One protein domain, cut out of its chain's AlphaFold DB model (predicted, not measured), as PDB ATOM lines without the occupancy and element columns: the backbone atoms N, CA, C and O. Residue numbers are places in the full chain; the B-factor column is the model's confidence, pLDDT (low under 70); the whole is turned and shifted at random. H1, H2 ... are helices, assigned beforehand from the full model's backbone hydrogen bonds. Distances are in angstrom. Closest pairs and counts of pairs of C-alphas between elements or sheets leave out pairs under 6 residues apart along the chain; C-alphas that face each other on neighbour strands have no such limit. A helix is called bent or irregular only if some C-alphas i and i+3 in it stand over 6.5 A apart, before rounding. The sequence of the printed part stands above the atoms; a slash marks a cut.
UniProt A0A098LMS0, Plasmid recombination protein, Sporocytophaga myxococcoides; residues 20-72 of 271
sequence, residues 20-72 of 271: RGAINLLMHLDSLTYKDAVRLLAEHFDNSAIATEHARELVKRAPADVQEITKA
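AT A GLANCE: This is residues 20 to 72 of the 271 residues of the protein "Plasmid recombination protein" of Sporocytophaga myxococcoides (UniProt A0A098LMS0). Picture a small head from which an arm sticks out: the short helix H1 crosses H2, H2 and the first arm of the long helix H3 make a hairpin, and H3 then runs on past the head, with a kink on the way. Residues 58 to 72, of which 58 to 70 belong to H3, are the stretch that sticks out, and the head without them spans 24 by 20 by 12 A. The printed part has 53 residues with three named helices, in the order H1, H2, H3, and no named strand; its class is all helix. The whole is loose, with a radius of gyration of the C-alphas of 12.5 A, and elongated, spanning 39 by 24 by 17 A.

HOW THE PARTS SIT: Begin at H1, residues 22 to 29, and look from Leu 26 to Ala 37 in H2, residues 34 to 44. These are the closest C-alphas of the two helices, 5.7 A apart; H1 and H2 touch and run opposite ways at a steep tilt of 69 degrees, only just short of about perpendicular. Next comes H3, residues 47 to 70, assigned as one helix by its hydrogen bonds but bent: C-alphas 60 and 63 are 7.0 A apart. Its arms, H3a, residues 47 to 60, and H3b, residues 63 to 70, stand at a steep tilt of 59 degrees. H2 and H3a form a helical hairpin, at a shallow tilt of 28 degrees, opposite ways. They touch, H3a with residues 50 to 54 alone, and the closest C-alphas, those of Ala 42 and Ile 50, are 6.8 A apart. H3a only just touches H1, with 3 pairs of C-alphas within 8 A and with its residues 53 to 54 alone; the closest C-alphas are those of Ile 23 and Glu 53, 7.6 A apart, and the lines are about perpendicular at 79 degrees. H3b touches no helix and is apart from H1 and H2. In H1, H3a and H3b every O i to N i+4 pair is within hydrogen-bond range; in H2 6 of 7 are.

IN THESE COORDINATES: Find C-alpha 22 at (24.037, -17.250, -34.303), where H1 begins its 10.5 A. H2 runs 16.0 A from C-alpha 34 to C-alpha 44. From C-alpha 47 at (10.736, -15.895, -31.926), H3a runs 19.7 A to C-alpha 60. H3b covers 10.4 A and ends at C-alpha 70, (23.890, 4.756, -52.944).

THE WHOLE: Look at His 44 and Ala 72 for the two C-alphas farthest apart, 40.0 A. The links H1 to H2 and H2 to H3 are tight. The printed part has no cut, its mean pLDDT is 82.7, and no printed residue is under 70.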
ATOM      1  N   ARG A  20      30.487 -12.993 -35.820       75.88
ATOM      2  CA  ARG A  20      29.555 -12.776 -34.697       75.88
ATOM      3  C   ARG A  20      28.150 -13.206 -35.082       75.88
ATOM      4  O   ARG A  20      27.770 -13.021 -36.238       75.88
ATOM      5  N   GLY A  21      27.392 -13.680 -34.100       79.88
ATOM      6  CA  GLY A  21      25.960 -13.943 -34.223       79.88
ATOM      7  C   GLY A  21      25.602 -15.363 -34.663       79.88
ATOM      8  O   GLY A  21      26.307 -15.985 -35.465       79.88
ATOM      9  N   ALA A  22      24.490 -15.868 -34.124       80.56
ATOM     10  CA  ALA A  22      24.037 -17.250 -34.303       80.56
ATOM     11  C   ALA A  22      23.546 -17.533 -35.733       80.56
ATOM     12  O   ALA A  22      23.765 -18.623 -36.257       80.56
ATOM     13  N   ILE A  23      22.957 -16.532 -36.400       82.38
ATOM     14  CA  ILE A  23      22.523 -16.649 -37.803       82.38
ATOM     15  C   ILE A  23      23.740 -16.876 -38.712       82.38
ATOM     16  O   ILE A  23      23.758 -17.813 -39.507       82.38
ATOM     17  N   ASN A  24      24.792 -16.067 -38.548       82.69
ATOM     18  CA  ASN A  24      26.024 -16.199 -39.331       82.69
ATOM     19  C   ASN A  24      26.756 -17.517 -39.042       82.69
ATOM     20  O   ASN A  24      27.396 -18.058 -39.940       82.69
ATOM     21  N   LEU A  25      26.672 -18.022 -37.803       84.50
ATOM     22  CA  LEU A  25      27.259 -19.307 -37.424       84.50
ATOM     23  C   LEU A  25      26.620 -20.460 -38.206       84.50
ATOM     24  O   LEU A  25      27.341 -21.242 -38.812       84.50
ATOM     25  N   LEU A  26      25.287 -20.529 -38.258       85.19
ATOM     26  CA  LEU A  26      24.586 -21.581 -39.005       85.19
ATOM     27  C   LEU A  26      24.795 -21.473 -40.514       85.19
ATOM     28  O   LEU A  26      25.022 -22.478 -41.180       85.19
ATOM     29  N   MET A  27      24.782 -20.253 -41.057       87.06
ATOM     30  CA  MET A  27      25.119 -20.044 -42.469       87.06
ATOM     31  C   MET A  27      26.524 -20.566 -42.801       87.06
ATOM     32  O   MET A  27      26.744 -21.072 -43.896       87.06
ATOM     33  N   HIS A  28      27.471 -20.449 -41.866       85.50
ATOM     34  CA  HIS A  28      28.841 -20.910 -42.056       85.50
ATOM     35  C   HIS A  28      29.011 -22.423 -41.866       85.50
ATOM     36  O   HIS A  28      29.677 -23.042 -42.689       85.50
ATOM     37  N   LEU A  29      28.419 -23.014 -40.822       86.19
ATOM     38  CA  LEU A  29      28.554 -24.446 -40.522       86.19
ATOM     39  C   LEU A  29      27.790 -25.324 -41.516       86.19
ATOM     40  O   LEU A  29      28.331 -26.308 -42.013       86.19
ATOM     41  N   ASP A  30      26.557 -24.933 -41.842       85.94
ATOM     42  CA  ASP A  30      25.621 -25.769 -42.599       85.94
ATOM     43  C   ASP A  30      25.443 -25.288 -44.051       85.94
ATOM     44  O   ASP A  30      24.602 -25.800 -44.788       85.94
ATOM     45  N   SER A  31      26.228 -24.288 -44.483       84.62
ATOM     46  CA  SER A  31      26.130 -23.664 -45.816       84.62
ATOM     47  C   SER A  31      24.711 -23.182 -46.167       84.62
ATOM     48  O   SER A  31      24.297 -23.198 -47.329       84.62
ATOM     49  N   LEU A  32      23.945 -22.764 -45.155       87.62
ATOM     50  CA  LEU A  32      22.548 -22.363 -45.304       87.62
ATOM     51  C   LEU A  32      22.410 -20.963 -45.899       87.62
ATOM     52  O   LEU A  32      23.226 -20.065 -45.670       87.62
ATOM     53  N   THR A  33      21.295 -20.738 -46.596       87.31
ATOM     54  CA  THR A  33      20.875 -19.373 -46.920       87.31
ATOM     55  C   THR A  33      20.466 -18.638 -45.642       87.31
ATOM     56  O   THR A  33      20.059 -19.252 -44.654       87.31
ATOM     57  N   TYR A  34      20.494 -17.303 -45.669       86.06
ATOM     58  CA  TYR A  34      20.041 -16.479 -44.542       86.06
ATOM     59  C   TYR A  34      18.632 -16.865 -44.057       86.06
ATOM     60  O   TYR A  34      18.368 -16.943 -42.860       86.06
ATOM     61  N   LYS A  35      17.719 -17.132 -45.001       87.25
ATOM     62  CA  LYS A  35      16.332 -17.500 -44.705       87.25
ATOM     63  C   LYS A  35      16.240 -18.868 -44.030       87.25
ATOM     64  O   LYS A  35      15.457 -19.021 -43.095       87.25
ATOM     65  N   ASP A  36      17.037 -19.830 -44.481       87.38
ATOM     66  CA  ASP A  36      17.032 -21.187 -43.932       87.38
ATOM     67  C   ASP A  36      17.703 -21.236 -42.555       87.38
ATOM     68  O   ASP A  36      17.193 -21.900 -41.660       87.38
ATOM     69  N   ALA A  37      18.754 -20.441 -42.330       86.44
ATOM     70  CA  ALA A  37      19.374 -20.286 -41.013       86.44
ATOM     71  C   ALA A  37      18.410 -19.667 -39.983       86.44
ATOM     72  O   ALA A  37      18.300 -20.154 -38.859       86.44
ATOM     73  N   VAL A  38      17.658 -18.624 -40.363       85.81
ATOM     74  CA  VAL A  38      16.620 -18.037 -39.493       85.81
ATOM     75  C   VAL A  38      15.495 -19.038 -39.218       85.81
ATOM     76  O   VAL A  38      15.019 -19.119 -38.088       85.81
ATOM     77  N   ARG A  39      15.082 -19.817 -40.228       87.56
ATOM     78  CA  ARG A  39      14.061 -20.861 -40.071       87.56
ATOM     79  C   ARG A  39      14.514 -21.950 -39.100       87.56
ATOM     80  O   ARG A  39      13.749 -22.293 -38.210       87.56
ATOM     81  N   LEU A  40      15.747 -22.429 -39.236       86.62
ATOM     82  CA  LEU A  40      16.314 -23.447 -38.355       86.62
ATOM     83  C   LEU A  40      16.436 -22.942 -36.910       86.62
ATOM     84  O   LEU A  40      16.109 -23.664 -35.974       86.62
ATOM     85  N   LEU A  41      16.819 -21.676 -36.699       85.88
ATOM     86  CA  LEU A  41      16.791 -21.085 -35.355       85.88
ATOM     87  C   LEU A  41      15.367 -21.015 -34.791       85.88
ATOM     88  O   LEU A  41      15.183 -21.273 -33.607       85.88
ATOM     89  N   ALA A  42      14.365 -20.716 -35.621       85.56
ATOM     90  CA  ALA A  42      12.952 -20.673 -35.221       85.56
ATOM     91  C   ALA A  42      12.362 -22.023 -34.824       85.56
ATOM     92  O   ALA A  42      11.365 -22.059 -34.107       85.56
ATOM     93  N   GLU A  43      12.988 -23.123 -35.232       86.62
ATOM     94  CA  GLU A  43      12.605 -24.462 -34.783       86.62
ATOM     95  C   GLU A  43      13.089 -24.757 -33.351       86.62
ATOM     96  O   GLU A  43      12.528 -25.628 -32.686       86.62
ATOM     97  N   HIS A  44      14.088 -24.018 -32.848       84.81
ATOM     98  CA  HIS A  44      14.771 -24.322 -31.584       84.81
ATOM     99  C   HIS A  44      14.774 -23.190 -30.547       84.81
ATOM    100  O   HIS A  44      15.064 -23.449 -29.378       84.81
ATOM    101  N   PHE A  45      14.456 -21.954 -30.936       83.50
ATOM    102  CA  PHE A  45      14.514 -20.778 -30.067       83.50
ATOM    103  C   PHE A  45      13.244 -19.930 -30.151       83.50
ATOM    104  O   PHE A  45      12.515 -19.948 -31.141       83.50
ATOM    105  N   ASP A  46      13.014 -19.121 -29.114       85.69
ATOM    106  CA  ASP A  46      11.889 -18.191 -29.076       85.69
ATOM    107  C   ASP A  46      11.979 -17.145 -30.197       85.69
ATOM    108  O   ASP A  46      13.014 -16.506 -30.419       85.69
ATOM    109  N   ASN A  47      10.841 -16.879 -30.844       82.75
ATOM    110  CA  ASN A  47      10.736 -15.895 -31.926       82.75
ATOM    111  C   ASN A  47      11.224 -14.488 -31.529       82.75
ATOM    112  O   ASN A  47      11.708 -13.746 -32.380       82.75
ATOM    113  N   SER A  48      11.135 -14.107 -30.249       80.38
ATOM    114  CA  SER A  48      11.634 -12.821 -29.737       80.38
ATOM    115  C   SER A  48      13.166 -12.744 -29.701       80.38
ATOM    116  O   SER A  48      13.744 -11.705 -30.035       80.38
ATOM    117  N   ALA A  49      13.835 -13.846 -29.353       79.19
ATOM    118  CA  ALA A  49      15.289 -13.954 -29.390       79.19
ATOM    119  C   ALA A  49      15.796 -13.915 -30.839       79.19
ATOM    120  O   ALA A  49      16.734 -13.182 -31.153       79.19
ATOM    121  N   ILE A  50      15.102 -14.608 -31.745       80.00
ATOM    122  CA  ILE A  50      15.427 -14.626 -33.178       80.00
ATOM    123  C   ILE A  50      15.191 -13.262 -33.817       80.00
ATOM    124  O   ILE A  50      16.028 -12.797 -34.584       80.00
ATOM    125  N   ALA A  51      14.098 -12.578 -33.475       83.19
ATOM    126  CA  ALA A  51      13.832 -11.224 -33.951       83.19
ATOM    127  C   ALA A  51      14.905 -10.231 -33.474       83.19
ATOM    128  O   ALA A  51      15.334  -9.375 -34.244       83.19
ATOM    129  N   THR A  52      15.374 -10.371 -32.229       82.38
ATOM    130  CA  THR A  52      16.457  -9.539 -31.678       82.38
ATOM    131  C   THR A  52      17.764  -9.763 -32.439       82.38
ATOM    132  O   THR A  52      18.430  -8.799 -32.818       82.38
ATOM    133  N   GLU A  53      18.120 -11.019 -32.707       80.19
ATOM    134  CA  GLU A  53      19.338 -11.353 -33.447       80.19
ATOM    135  C   GLU A  53      19.243 -10.955 -34.927       80.19
ATOM    136  O   GLU A  53      20.169 -10.358 -35.476       80.19
ATOM    137  N   HIS A  54      18.085 -11.167 -35.554       80.31
ATOM    138  CA  HIS A  54      17.809 -10.694 -36.906       80.31
ATOM    139  C   HIS A  54      17.950  -9.169 -36.999       80.31
ATOM    140  O   HIS A  54      18.594  -8.674 -37.925       80.31
ATOM    141  N   ALA A  55      17.388  -8.419 -36.046       83.94
ATOM    142  CA  ALA A  55      17.492  -6.963 -36.011       83.94
ATOM    143  C   ALA A  55      18.946  -6.491 -35.860       83.94
ATOM    144  O   ALA A  55      19.349  -5.539 -36.527       83.94
ATOM    145  N   ARG A  56      19.759  -7.171 -35.040       83.88
ATOM    146  CA  ARG A  56      21.195  -6.872 -34.915       83.88
ATOM    147  C   ARG A  56      21.935  -7.074 -36.230       83.88
ATOM    148  O   ARG A  56      22.699  -6.193 -36.620       83.88
ATOM    149  N   GLU A  57      21.692  -8.181 -36.928       81.06
ATOM    150  CA  GLU A  57      22.349  -8.434 -38.214       81.06
ATOM    151  C   GLU A  57      21.892  -7.430 -39.286       81.06
ATOM    152  O   GLU A  57      22.723  -6.927 -40.041       81.06
ATOM    153  N   LEU A  58      20.607  -7.044 -39.298       83.25
ATOM    154  CA  LEU A  58      20.094  -5.967 -40.157       83.25
ATOM    155  C   LEU A  58      20.818  -4.640 -39.907       83.25
ATOM    156  O   LEU A  58      21.267  -3.998 -40.852       83.25
ATOM    157  N   VAL A  59      20.956  -4.232 -38.644       86.31
ATOM    158  CA  VAL A  59      21.650  -2.988 -38.276       86.31
ATOM    159  C   VAL A  59      23.132  -3.050 -38.645       86.31
ATOM    160  O   VAL A  59      23.692  -2.057 -39.100       86.31
ATOM    161  N   LYS A  60      23.770  -4.215 -38.491       83.19
ATOM    162  CA  LYS A  60      25.182  -4.422 -38.825       83.19
ATOM    163  C   LYS A  60      25.448  -4.346 -40.330       83.19
ATOM    164  O   LYS A  60      26.448  -3.750 -40.723       83.19
ATOM    165  N   ARG A  61      24.579  -4.928 -41.163       81.25
ATOM    166  CA  ARG A  61      24.723  -4.881 -42.628       81.25
ATOM    167  C   ARG A  61      24.236  -3.570 -43.243       81.25
ATOM    168  O   ARG A  61      24.711  -3.197 -44.310       81.25
ATOM    169  N   ALA A  62      23.352  -2.839 -42.556       83.50
ATOM    170  CA  ALA A  62      22.745  -1.613 -43.070       83.50
ATOM    171  C   ALA A  62      23.752  -0.592 -43.638       83.50
ATOM    172  O   ALA A  62      23.470  -0.054 -44.705       83.50
ATOM    173  N   PRO A  63      24.927  -0.321 -43.032       84.44
ATOM    174  CA  PRO A  63      25.902   0.590 -43.627       84.44
ATOM    175  C   PRO A  63      26.439   0.108 -44.979       84.44
ATOM    176  O   PRO A  63      26.586   0.924 -45.885       84.44
ATOM    177  N   ALA A  64      26.713  -1.191 -45.128       81.31
ATOM    178  CA  ALA A  64      27.204  -1.770 -46.377       81.31
ATOM    179  C   ALA A  64      26.107  -1.778 -47.451       81.31
ATOM    180  O   ALA A  64      26.348  -1.306 -48.560       81.31
ATOM    181  N   ASP A  65      24.892  -2.201 -47.085       83.06
ATOM    182  CA  ASP A  65      23.719  -2.186 -47.967       83.06
ATOM    183  C   ASP A  65      23.425  -0.754 -48.451       83.06
ATOM    184  O   ASP A  65      23.267  -0.509 -49.645       83.06
ATOM    185  N   VAL A  66      23.406   0.229 -47.539       82.69
ATOM    186  CA  VAL A  66      23.198   1.645 -47.885       82.69
ATOM    187  C   VAL A  66      24.315   2.142 -48.794       82.69
ATOM    188  O   VAL A  66      24.020   2.765 -49.813       82.69
ATOM    189  N   GLN A  67      25.581   1.854 -48.482       77.31
ATOM    190  CA  GLN A  67      26.699   2.234 -49.344       77.31
ATOM    191  C   GLN A  67      26.548   1.656 -50.752       77.31
ATOM    192  O   GLN A  67      26.728   2.388 -51.723       77.31
ATOM    193  N   GLU A  68      26.194   0.380 -50.885       77.56
ATOM    194  CA  GLU A  68      26.001  -0.261 -52.184       77.56
ATOM    195  C   GLU A  68      24.829   0.356 -52.958       77.56
ATOM    196  O   GLU A  68      25.002   0.758 -54.109       77.56
ATOM    197  N   ILE A  69      23.675   0.541 -52.309       75.38
ATOM    198  CA  ILE A  69      22.483   1.160 -52.906       75.38
ATOM    199  C   ILE A  69      22.780   2.591 -53.379       75.38
ATOM    200  O   ILE A  69      22.341   2.996 -54.454       75.38
ATOM    201  N   THR A  70      23.552   3.361 -52.607       71.06
ATOM    202  CA  THR A  70      23.890   4.756 -52.944       71.06
ATOM    203  C   THR A  70      24.914   4.915 -54.069       71.06
ATOM    204  O   THR A  70      25.113   6.036 -54.532       71.06
ATOM    205  N   LYS A  71      25.559   3.836 -54.539       71.38
ATOM    206  CA  LYS A  71      26.515   3.916 -55.660       71.38
ATOM    207  C   LYS A  71      25.835   4.132 -57.012       71.38
ATOM    208  O   LYS A  71      26.456   4.702 -57.906       71.38
ATOM    209  N   ALA A  72      24.600   3.664 -57.189       70.19
ATOM    210  CA  ALA A  72      23.890   3.813 -58.455       70.19
ATOM    211  C   ALA A  72      23.304   5.232 -58.589       70.19
ATOM    212  O   ALA A  72      22.632   5.700 -57.665       70.19
TER     213      ALA A  72